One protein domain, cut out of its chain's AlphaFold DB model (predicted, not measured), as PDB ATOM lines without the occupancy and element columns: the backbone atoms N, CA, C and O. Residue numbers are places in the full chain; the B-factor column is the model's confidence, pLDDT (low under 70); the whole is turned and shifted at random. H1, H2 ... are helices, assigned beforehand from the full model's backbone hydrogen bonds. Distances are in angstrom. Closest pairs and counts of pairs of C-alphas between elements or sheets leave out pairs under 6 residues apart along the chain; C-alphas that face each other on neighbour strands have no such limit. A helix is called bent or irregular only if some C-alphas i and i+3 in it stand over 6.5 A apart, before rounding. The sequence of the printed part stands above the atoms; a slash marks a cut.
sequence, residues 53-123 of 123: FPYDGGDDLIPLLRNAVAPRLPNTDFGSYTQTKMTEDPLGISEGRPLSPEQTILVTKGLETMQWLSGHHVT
ATOM      1  N   PHE A  53      46.464  14.618  -9.568       95.50
ATOM      2  CA  PHE A  53      45.202  14.317 -10.228       95.50
ATOM      3  C   PHE A  53      44.752  15.560 -10.995       95.50
ATOM      4  O   PHE A  53      45.129  16.670 -10.606       95.50
ATOM      5  N   PRO A  54      43.984  15.402 -12.082       97.19
ATOM      6  CA  PRO A  54      43.580  16.545 -12.867       97.19
ATOM      7  C   PRO A  54      42.399  17.286 -12.239       97.19
ATOM      8  O   PRO A  54      41.590  16.684 -11.542       97.19
ATOM      9  N   TYR A  55      42.303  18.585 -12.501       97.44
ATOM     10  CA  TYR A  55      41.198  19.468 -12.122       97.44
ATOM     11  C   TYR A  55      41.176  20.680 -13.061       97.44
ATOM     12  O   TYR A  55      42.230  21.136 -13.531       97.44
ATOM     13  N   ASP A  56      39.986  21.210 -13.332       96.62
ATOM     14  CA  ASP A  56      39.806  22.311 -14.279       96.62
ATOM     15  C   ASP A  56      39.867  23.680 -13.590       96.62
ATOM     16  O   ASP A  56      40.252  24.668 -14.220       96.62
ATOM     17  N   GLY A  57      39.594  23.738 -12.283       94.69
ATOM     18  CA  GLY A  57      39.738  24.954 -11.485       94.69
ATOM     19  C   GLY A  57      39.557  24.742  -9.983       94.69
ATOM     20  O   GLY A  57      39.383  23.623  -9.506       94.69
ATOM     21  N   GLY A  58      39.594  25.842  -9.226       92.44
ATOM     22  CA  GLY A  58      39.484  25.814  -7.764       92.44
ATOM     23  C   GLY A  58      38.189  25.180  -7.245       92.44
ATOM     24  O   GLY A  58      38.229  24.511  -6.217       92.44
ATOM     25  N   ASP A  59      37.076  25.329  -7.969       92.25
ATOM     26  CA  ASP A  59      35.770  24.777  -7.582       92.25
ATOM     27  C   ASP A  59      35.795  23.246  -7.433       92.25
ATOM     28  O   ASP A  59      35.193  22.711  -6.502       92.25
ATOM     29  N   ASP A  60      36.570  22.547  -8.268       94.56
ATOM     30  CA  ASP A  60      36.753  21.091  -8.191       94.56
ATOM     31  C   ASP A  60      37.476  20.651  -6.909       94.56
ATOM     32  O   ASP A  60      37.330  19.509  -6.458       94.56
ATOM     33  N   LEU A  61      38.268  21.557  -6.324       92.75
ATOM     34  CA  LEU A  61      39.096  21.311  -5.147       92.75
ATOM     35  C   LEU A  61      38.384  21.666  -3.843       92.75
ATOM     36  O   LEU A  61      38.758  21.129  -2.801       92.75
ATOM     37  N   ILE A  62      37.364  22.533  -3.872       90.75
ATOM     38  CA  ILE A  62      36.609  22.943  -2.674       90.75
ATOM     39  C   ILE A  62      36.100  21.732  -1.870       90.75
ATOM     40  O   ILE A  62      36.299  21.739  -0.652       90.75
ATOM     41  N   PRO A  63      35.521  20.677  -2.487       90.25
ATOM     42  CA  PRO A  63      35.071  19.490  -1.756       90.25
ATOM     43  C   PRO A  63      36.184  18.753  -1.005       90.25
ATOM     44  O   PRO A  63      35.901  18.064  -0.033       90.25
ATOM     45  N   LEU A  64      37.444  18.903  -1.428       90.81
ATOM     46  CA  LEU A  64      38.600  18.240  -0.818       90.81
ATOM     47  C   LEU A  64      39.131  18.994   0.411       90.81
ATOM     48  O   LEU A  64      39.962  18.478   1.161       90.81
ATOM     49  N   LEU A  65      38.695  20.239   0.623       88.62
ATOM     50  CA  LEU A  65      39.209  21.083   1.692       88.62
ATOM     51  C   LEU A  65      38.550  20.749   3.031       88.62
ATOM     52  O   LEU A  65      37.341  20.875   3.196       88.62
ATOM     53  N   ARG A  66      39.373  20.497   4.058       84.25
ATOM     54  CA  ARG A  66      38.897  20.354   5.450       84.25
ATOM     55  C   ARG A  66      38.125  21.581   5.961       84.25
ATOM     56  O   ARG A  66      37.308  21.456   6.865       84.25
ATOM     57  N   ASN A  67      38.405  22.770   5.419       84.75
ATOM     58  CA  ASN A  67      37.702  24.010   5.746       84.75
ATOM     59  C   ASN A  67      37.333  24.779   4.469       84.75
ATOM     60  O   ASN A  67      38.082  25.646   4.011       84.75
ATOM     61  N   ALA A  68      36.158  24.471   3.924       80.50
ATOM     62  CA  ALA A  68      35.623  25.086   2.711       80.50
ATOM     63  C   ALA A  68      35.168  26.553   2.885       80.50
ATOM     64  O   ALA A  68      34.837  27.206   1.903       80.50
ATOM     65  N   VAL A  69      35.170  27.102   4.106       81.88
ATOM     66  CA  VAL A  69      34.784  28.503   4.390       81.88
ATOM     67  C   VAL A  69      35.974  29.369   4.805       81.88
ATOM     68  O   VAL A  69      35.815  30.418   5.432       81.88
ATOM     69  N   ALA A  70      37.194  28.933   4.486       84.50
ATOM     70  CA  ALA A  70      38.391  29.672   4.855       84.50
ATOM     71  C   ALA A  70      38.380  31.083   4.220       84.50
ATOM     72  O   ALA A  70      38.238  31.192   3.003       84.50
ATOM     73  N   PRO A  71      38.633  32.166   4.984       88.62
ATOM     74  CA  PRO A  71      38.601  33.543   4.467       88.62
ATOM     75  C   PRO A  71      39.547  33.816   3.291       88.62
ATOM     76  O   PRO A  71      39.372  34.786   2.559       88.62
ATOM     77  N   ARG A  72      40.566  32.966   3.110       88.94
ATOM     78  CA  ARG A  72      41.516  33.048   1.996       88.94
ATOM     79  C   ARG A  72      40.986  32.477   0.680       88.94
ATOM     80  O   ARG A  72      41.561  32.810  -0.350       88.94
ATOM     81  N   LEU A  73      39.944  31.636   0.693       89.31
ATOM     82  CA  LEU A  73      39.450  30.953  -0.513       89.31
ATOM     83  C   LEU A  73      39.137  31.922  -1.660       89.31
ATOM     84  O   LEU A  73      39.661  31.699  -2.745       89.31
ATOM     85  N   PRO A  74      38.387  33.021  -1.430       89.56
ATOM     86  CA  PRO A  74      38.056  33.968  -2.496       89.56
ATOM     87  C   PRO A  74      39.275  34.635  -3.145       89.56
ATOM     88  O   PRO A  74      39.176  35.137  -4.257       89.56
ATOM     89  N   ASN A  75      40.417  34.650  -2.451       90.75
ATOM     90  CA  ASN A  75      41.662  35.269  -2.904       90.75
ATOM     91  C   ASN A  75      42.732  34.229  -3.290       90.75
ATOM     92  O   ASN A  75      43.899  34.587  -3.440       90.75
ATOM     93  N   THR A  76      42.375  32.944  -3.380       92.38
ATOM     94  CA  THR A  76      43.315  31.870  -3.724       92.38
ATOM     95  C   THR A  76      43.139  31.483  -5.186       92.38
ATOM     96  O   THR A  76      42.072  31.023  -5.578       92.38
ATOM     97  N   ASP A  77      44.201  31.627  -5.975       93.19
ATOM     98  CA  ASP A  77      44.274  31.061  -7.321       93.19
ATOM     99  C   ASP A  77      44.927  29.677  -7.250       93.19
ATOM    100  O   ASP A  77      46.114  29.546  -6.945       93.19
ATOM    101  N   PHE A  78      44.129  28.638  -7.488       92.19
ATOM    102  CA  PHE A  78      44.613  27.260  -7.567       92.19
ATOM    103  C   PHE A  78      45.158  26.913  -8.959       92.19
ATOM    104  O   PHE A  78      45.803  25.880  -9.122       92.19
ATOM    105  N   GLY A  79      44.917  27.758  -9.962       95.69
ATOM    106  CA  GLY A  79      45.194  27.458 -11.356       95.69
ATOM    107  C   GLY A  79      44.367  26.278 -11.868       95.69
ATOM    108  O   GLY A  79      43.232  26.051 -11.452       95.69
ATOM    109  N   SER A  80      44.954  25.531 -12.802       96.50
ATOM    110  CA  SER A  80      44.365  24.314 -13.357       96.50
ATOM    111  C   SER A  80      45.439  23.305 -13.734       96.50
ATOM    112  O   SER A  80      46.499  23.660 -14.273       96.50
ATOM    113  N   TYR A  81      45.130  22.032 -13.536       96.81
ATOM    114  CA  TYR A  81      45.910  20.914 -14.046       96.81
ATOM    115  C   TYR A  81      44.959  19.984 -14.787       96.81
ATOM    116  O   TYR A  81      44.493  18.993 -14.254       96.81
ATOM    117  N   THR A  82      44.591  20.356 -16.007       97.50
ATOM    118  CA  THR A  82      43.539  19.663 -16.757       97.50
ATOM    119  C   THR A  82      43.963  18.251 -17.169       97.50
ATOM    120  O   THR A  82      45.154  17.926 -17.220       97.50
ATOM    121  N   GLN A  83      42.995  17.413 -17.550       96.31
ATOM    122  CA  GLN A  83      43.281  16.083 -18.106       96.31
ATOM    123  C   GLN A  83      44.209  16.146 -19.326       96.31
ATOM    124  O   GLN A  83      45.077  15.289 -19.481       96.31
ATOM    125  N   THR A  84      44.073  17.180 -20.164       95.19
ATOM    126  CA  THR A  84      44.978  17.432 -21.293       95.19
ATOM    127  C   THR A  84      46.411  17.639 -20.816       95.19
ATOM    128  O   THR A  84      47.295  16.919 -21.268       95.19
ATOM    129  N   LYS A  85      46.639  18.531 -19.837       94.56
ATOM    130  CA  LYS A  85      47.982  18.765 -19.274       94.56
ATOM    131  C   LYS A  85      48.576  17.478 -18.695       94.56
ATOM    132  O   LYS A  85      49.702  17.115 -19.013       94.56
ATOM    133  N   MET A  86      47.793  16.737 -17.909       94.56
ATOM    134  CA  MET A  86      48.241  15.468 -17.327       94.56
ATOM    135  C   MET A  86      48.490  14.372 -18.376       94.56
ATOM    136  O   MET A  86      49.289  13.471 -18.137       94.56
ATOM    137  N   THR A  87      47.827  14.432 -19.533       93.06
ATOM    138  CA  THR A  87      48.064  13.524 -20.668       93.06
ATOM    139  C   THR A  87      49.340  13.876 -21.424       93.06
ATOM    140  O   THR A  87      50.017  12.982 -21.922       93.06
ATOM    141  N   GLU A  88      49.671  15.163 -21.514       91.62
ATOM    142  CA  GLU A  88      50.850  15.664 -22.221       91.62
ATOM    143  C   GLU A  88      52.145  15.448 -21.425       91.62
ATOM    144  O   GLU A  88      53.169  15.110 -22.022       91.62
ATOM    145  N   ASP A  89      52.106  15.555 -20.092       89.88
ATOM    146  CA  ASP A  89      53.292  15.406 -19.232       89.88
ATOM    147  C   ASP A  89      54.056  14.076 -19.453       89.88
ATOM    148  O   ASP A  89      55.284  14.102 -19.604       89.88
ATOM    149  N   PRO A  90      53.395  12.899 -19.513       85.62
ATOM    150  CA  PRO A  90      54.080  11.637 -19.752       85.62
ATOM    151  C   PRO A  90      54.648  11.513 -21.164       85.62
ATOM    152  O   PRO A  90      55.603  10.760 -21.325       85.62
ATOM    153  N   LEU A  91      54.117  12.223 -22.172       80.81
ATOM    154  CA  LEU A  91      54.560  12.083 -23.568       80.81
ATOM    155  C   LEU A  91      56.033  12.459 -23.745       80.81
ATOM    156  O   LEU A  91      56.745  11.815 -24.516       80.81
ATOM    157  N   GLY A  92      56.509  13.459 -22.996       78.31
ATOM    158  CA  GLY A  92      57.920  13.855 -23.005       78.31
ATOM    159  C   GLY A  92      58.855  12.777 -22.443       78.31
ATOM    160  O   GLY A  92      59.999  12.671 -22.871       78.31
ATOM    161  N   ILE A  93      58.362  11.951 -21.516       83.44
ATOM    162  CA  ILE A  93      59.128  10.890 -20.839       83.44
ATOM    163  C   ILE A  93      58.938   9.538 -21.545       83.44
ATOM    164  O   ILE A  93      59.813   8.675 -21.507       83.44
ATOM    165  N   SER A  94      57.796   9.336 -22.205       85.31
ATOM    166  CA  SER A  94      57.434   8.094 -22.887       85.31
ATOM    167  C   SER A  94      57.960   8.009 -24.321       85.31
ATOM    168  O   SER A  94      57.653   7.023 -24.996       85.31
ATOM    169  N   GLU A  95      58.740   9.001 -24.768       86.94
ATOM    170  CA  GLU A  95      59.209   9.167 -26.153       86.94
ATOM    171  C   GLU A  95      58.042   9.244 -27.153       86.94
ATOM    172  O   GLU A  95      58.079   8.676 -28.243       86.94
ATOM    173  N   GLY A  96      56.955   9.916 -26.758       85.56
ATOM    174  CA  GLY A  96      55.750  10.062 -27.576       85.56
ATOM    175  C   GLY A  96      54.885   8.802 -27.667       85.56
ATOM    176  O   GLY A  96      53.940   8.771 -28.456       85.56
ATOM    177  N   ARG A  97      55.165   7.760 -26.871       89.62
ATOM    178  CA  ARG A  97      54.272   6.597 -26.791       89.62
ATOM    179  C   ARG A  97      52.921   7.007 -26.200       89.62
ATOM    180  O   ARG A  97      52.905   7.754 -25.216       89.62
ATOM    181  N   PRO A  98      51.809   6.494 -26.759       88.38
ATOM    182  CA  PRO A  98      50.482   6.765 -26.232       88.38
ATOM    183  C   PRO A  98      50.347   6.232 -24.805       88.38
ATOM    184  O   PRO A  98      51.051   5.298 -24.406       88.38
ATOM    185  N   LEU A  99      49.409   6.812 -24.059       91.50
ATOM    186  CA  LEU A  99      49.080   6.342 -22.721       91.50
ATOM    187  C   LEU A  99      48.595   4.888 -22.752       91.50
ATOM    188  O   LEU A  99      47.843   4.481 -23.642       91.50
ATOM    189  N   SER A 100      48.984   4.118 -21.740       93.25
ATOM    190  CA  SER A 100      48.378   2.818 -21.474       93.25
ATOM    191  C   SER A 100      46.912   2.976 -21.028       93.25
ATOM    192  O   SER A 100      46.490   4.070 -20.623       93.25
ATOM    193  N   PRO A 101      46.115   1.893 -21.045       95.56
ATOM    194  CA  PRO A 101      44.767   1.908 -20.475       95.56
ATOM    195  C   PRO A 101      44.744   2.378 -19.012       95.56
ATOM    196  O   PRO A 101      43.891   3.173 -18.627       95.56
ATOM    197  N   GLU A 102      45.716   1.957 -18.204       94.38
ATOM    198  CA  GLU A 102      45.835   2.328 -16.789       94.38
ATOM    199  C   GLU A 102      46.177   3.810 -16.621       94.38
ATOM    200  O   GLU A 102      45.601   4.485 -15.770       94.38
ATOM    201  N   GLN A 103      47.071   4.343 -17.457       93.62
ATOM    202  CA  GLN A 103      47.383   5.774 -17.466       93.62
ATOM    203  C   GLN A 103      46.172   6.607 -17.893       93.62
ATOM    204  O   GLN A 103      45.918   7.667 -17.329       93.62
ATOM    205  N   THR A 104      45.378   6.101 -18.835       95.31
ATOM    206  CA  THR A 104      44.125   6.743 -19.247       95.31
ATOM    207  C   THR A 104      43.116   6.770 -18.098       95.31
ATOM    208  O   THR A 104      42.486   7.798 -17.858       95.31
ATOM    209  N   ILE A 105      42.986   5.677 -17.337       96.88
ATOM    210  CA  ILE A 105      42.147   5.635 -16.129       96.88
ATOM    211  C   ILE A 105      42.656   6.640 -15.094       96.88
ATOM    212  O   ILE A 105      41.861   7.412 -14.570       96.88
ATOM    213  N   LEU A 106      43.965   6.688 -14.837       94.62
ATOM    214  CA  LEU A 106      44.557   7.633 -13.888       94.62
ATOM    215  C   LEU A 106      44.197   9.088 -14.228       94.62
ATOM    216  O   LEU A 106      43.786   9.839 -13.345       94.62
ATOM    217  N   VAL A 107      44.311   9.472 -15.503       95.81
ATOM    218  CA  VAL A 107      43.950  10.818 -15.970       95.81
ATOM    219  C   VAL A 107      42.442  11.053 -15.855       95.81
ATOM    220  O   VAL A 107      42.003  12.061 -15.318       95.81
ATOM    221  N   THR A 108      41.619  10.126 -16.336       97.00
ATOM    222  CA  THR A 108      40.169  10.362 -16.449       97.00
ATOM    223  C   THR A 108      39.412  10.206 -15.130       97.00
ATOM    224  O   THR A 108      38.329  10.769 -14.980       97.00
ATOM    225  N   LYS A 109      39.962   9.457 -14.166       97.50
ATOM    226  CA  LYS A 109      39.320   9.122 -12.883       97.50
ATOM    227  C   LYS A 109      39.992   9.739 -11.661       97.50
ATOM    228  O   LYS A 109      39.485   9.566 -10.554       97.50
ATOM    229  N   GLY A 110      41.098  10.467 -11.837       96.19
ATOM    230  CA  GLY A 110      41.863  11.047 -10.732       96.19
ATOM    231  C   GLY A 110      41.023  11.936  -9.810       96.19
ATOM    232  O   GLY A 110      40.968  11.675  -8.611       96.19
ATOM    233  N   LEU A 111      40.319  12.935 -10.359       96.56
ATOM    234  CA  LEU A 111      39.482  13.848  -9.566       96.56
ATOM    235  C   LEU A 111      38.363  13.115  -8.816       96.56
ATOM    236  O   LEU A 111      38.210  13.287  -7.610       96.56
ATOM    237  N   GLU A 112      37.625  12.263  -9.532       96.50
ATOM    238  CA  GLU A 112      36.530  11.451  -8.985       96.50
ATOM    239  C   GLU A 112      37.016  10.599  -7.806       96.50
ATOM    240  O   GLU A 112      36.373  10.548  -6.760       96.50
ATOM    241  N   THR A 113      38.198   9.993  -7.939       96.00
ATOM    242  CA  THR A 113      38.802   9.162  -6.889       96.00
ATOM    243  C   THR A 113      39.174   9.991  -5.661       96.00
ATOM    244  O   THR A 113      38.923   9.567  -4.534       96.00
ATOM    245  N   MET A 114      39.739  11.184  -5.854       95.31
ATOM    246  CA  MET A 114      40.095  12.078  -4.747       95.31
ATOM    247  C   MET A 114      38.868  12.592  -3.995       95.31
ATOM    248  O   MET A 114      38.872  12.644  -2.767       95.31
ATOM    249  N   GLN A 115      37.800  12.926  -4.717       94.50
ATOM    250  CA  GLN A 115      36.533  13.343  -4.118       94.50
ATOM    251  C   GLN A 115      35.851  12.185  -3.377       94.50
ATOM    252  O   GLN A 115      35.339  12.387  -2.277       94.50
ATOM    253  N   TRP A 116      35.907  10.967  -3.922       95.94
ATOM    254  CA  TRP A 116      35.429   9.760  -3.243       95.94
ATOM    255  C   TRP A 116      36.185   9.508  -1.931       95.94
ATOM    256  O   TRP A 116      35.556   9.366  -0.883       95.94
ATOM    257  N   LEU A 117      37.522   9.557  -1.949       94.38
ATOM    258  CA  LEU A 117      38.346   9.436  -0.739       94.38
ATOM    259  C   LEU A 117      38.004  10.502   0.307       94.38
ATOM    260  O   LEU A 117      37.823  10.180   1.483       94.38
ATOM    261  N   SER A 118      37.836  11.753  -0.126       92.56
ATOM    262  CA  SER A 118      37.416  12.848   0.752       92.56
ATOM    263  C   SER A 118      36.043  12.587   1.385       92.56
ATOM    264  O   SER A 118      35.874  12.801   2.586       92.56
ATOM    265  N   GLY A 119      35.094  12.018   0.632       93.00
ATOM    266  CA  GLY A 119      33.792  11.567   1.143       93.00
ATOM    267  C   GLY A 119      33.882  10.472   2.216       93.00
ATOM    268  O   GLY A 119      33.005  10.371   3.074       93.00
ATOM    269  N   HIS A 120      34.973   9.703   2.234       93.00
ATOM    270  CA  HIS A 120      35.307   8.746   3.294       93.00
ATOM    271  C   HIS A 120      36.177   9.334   4.413       93.00
ATOM    272  O   HIS A 120      36.647   8.589   5.271       93.00
ATOM    273  N   HIS A 121      36.356  10.657   4.453       89.69
ATOM    274  CA  HIS A 121      37.219  11.366   5.406       89.69
ATOM    275  C   HIS A 121      38.703  10.977   5.298       89.69
ATOM    276  O   HIS A 121      39.459  11.120   6.261       89.69
ATOM    277  N   VAL A 122      39.131  10.516   4.121       87.88
ATOM    278  CA  VAL A 122      40.540  10.306   3.779       87.88
ATOM    279  C   VAL A 122      41.037  11.585   3.102       87.88
ATOM    280  O   VAL A 122      40.701  11.855   1.951       87.88
ATOM    281  N   THR A 123      41.781  12.406   3.850       69.94
ATOM    282  CA  THR A 123      42.228  13.755   3.435       69.94
ATOM    283  C   THR A 123      43.682  14.016   3.771       69.94
ATOM    284  O   THR A 123      44.029  13.775   4.956       69.94
TER     285      THR A 123
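This is residues 53 to 123 of the 123 residues of the protein "Tricarballylate dehydrogenase" of Loktanella sp. DSM 29012 (UniProt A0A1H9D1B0). A bent helix, H3, makes one long side of a flat, loosely built piece, and two shorter helices face it from the other side, H2 at its first arm, H3a, and H1 at its second arm, H3b. A long loop with no named element swings out past H1 and comes back to H2, and its residues 67 to 72 stick out at one end of the long axis. The printed part has 71 residues with three named helices, in the order H1, H2, H3 along the chain, and no named strand. The class is all helix, with 37 of the 71 printed residues in the named helices. The whole is loose, with a radius of gyration of the C-alphas of 14.4 A, and its C-alphas span 44 by 27 by 14 A along their three main axes, a flat outline.

The printed part begins at Phe 53, whose C-alpha is at (45.202, 14.317, -10.228). H1 holds residues 58 to 64, starts with C-alpha 58 at (39.484, 25.814, -7.764) and is 10.3 A long from first to last C-alpha. It is irregular, but only just: C-alphas 60 and 63 are 6.8 A apart. Residues 65 to 82 follow without a named element. H2 holds residues 83 to 93 and is 16.9 A long from C-alpha 83 at (43.281, 16.083, -18.106) to C-alpha 93. H2 is neither bent nor irregular, but only just: C-alphas 87 and 90 are 6.4 A apart. H3, residues 101 to 119, was assigned as one helix by its hydrogen bonds, but it is bent, with C-alphas 108 and 111 at 7.7 A. Its arm H3a holds residues 101 to 108 and is 10.4 A long. Its arm H3b holds residues 111 to 119, is 12.3 A long and ends with C-alpha 119 at (33.792, 11.567, 1.143). Residues 109 and 110 belong to neither arm.

H1 touches H3b, and their closest C-alphas, those of Leu 64 and Ser 118, are 5.7 A apart. The two run the same way at a tilt of 37 degrees, only just steep, and their centres are 10.5 A apart. H1 and H2 are apart. H2 touches H3a, and their closest C-alphas, those of Gln 83 and Val 107, are 5.7 A apart. H2 and H3a form a helical hairpin: they run opposite ways at a steep tilt of 43 degrees, with 11.3 A from centre to centre. The lines of H3a and H3b stand at a steep tilt of 68 degrees, only just short of about perpendicular. H1 and H3a are apart, and so are H2 and H3b. In H3a and H3b every O i to N i+4 pair is within hydrogen-bond range. In H1 1 of 3 such pairs is within range, beside 3 of 4 O i to N i+3 pairs, and in H2 3 of 7, beside 5 of 8 O i to N i+3 pairs.

The two C-alphas farthest apart are those of Pro 71 and Glu 95, at 44.2 A, and the C-alphas of Phe 53 and Thr 123, the first and last printed, are 14.0 A apart. The printed part has no cut, and Thr 123 is the chain's last residue. The link from H1 to H2 is long, with 18 residues, and residues 67 to 72 in it stand free. The link from H2 to H3 is short, with 7 residues. The mean pLDDT of the printed part is 91.5, and residue 123 is the one printed residue under 70.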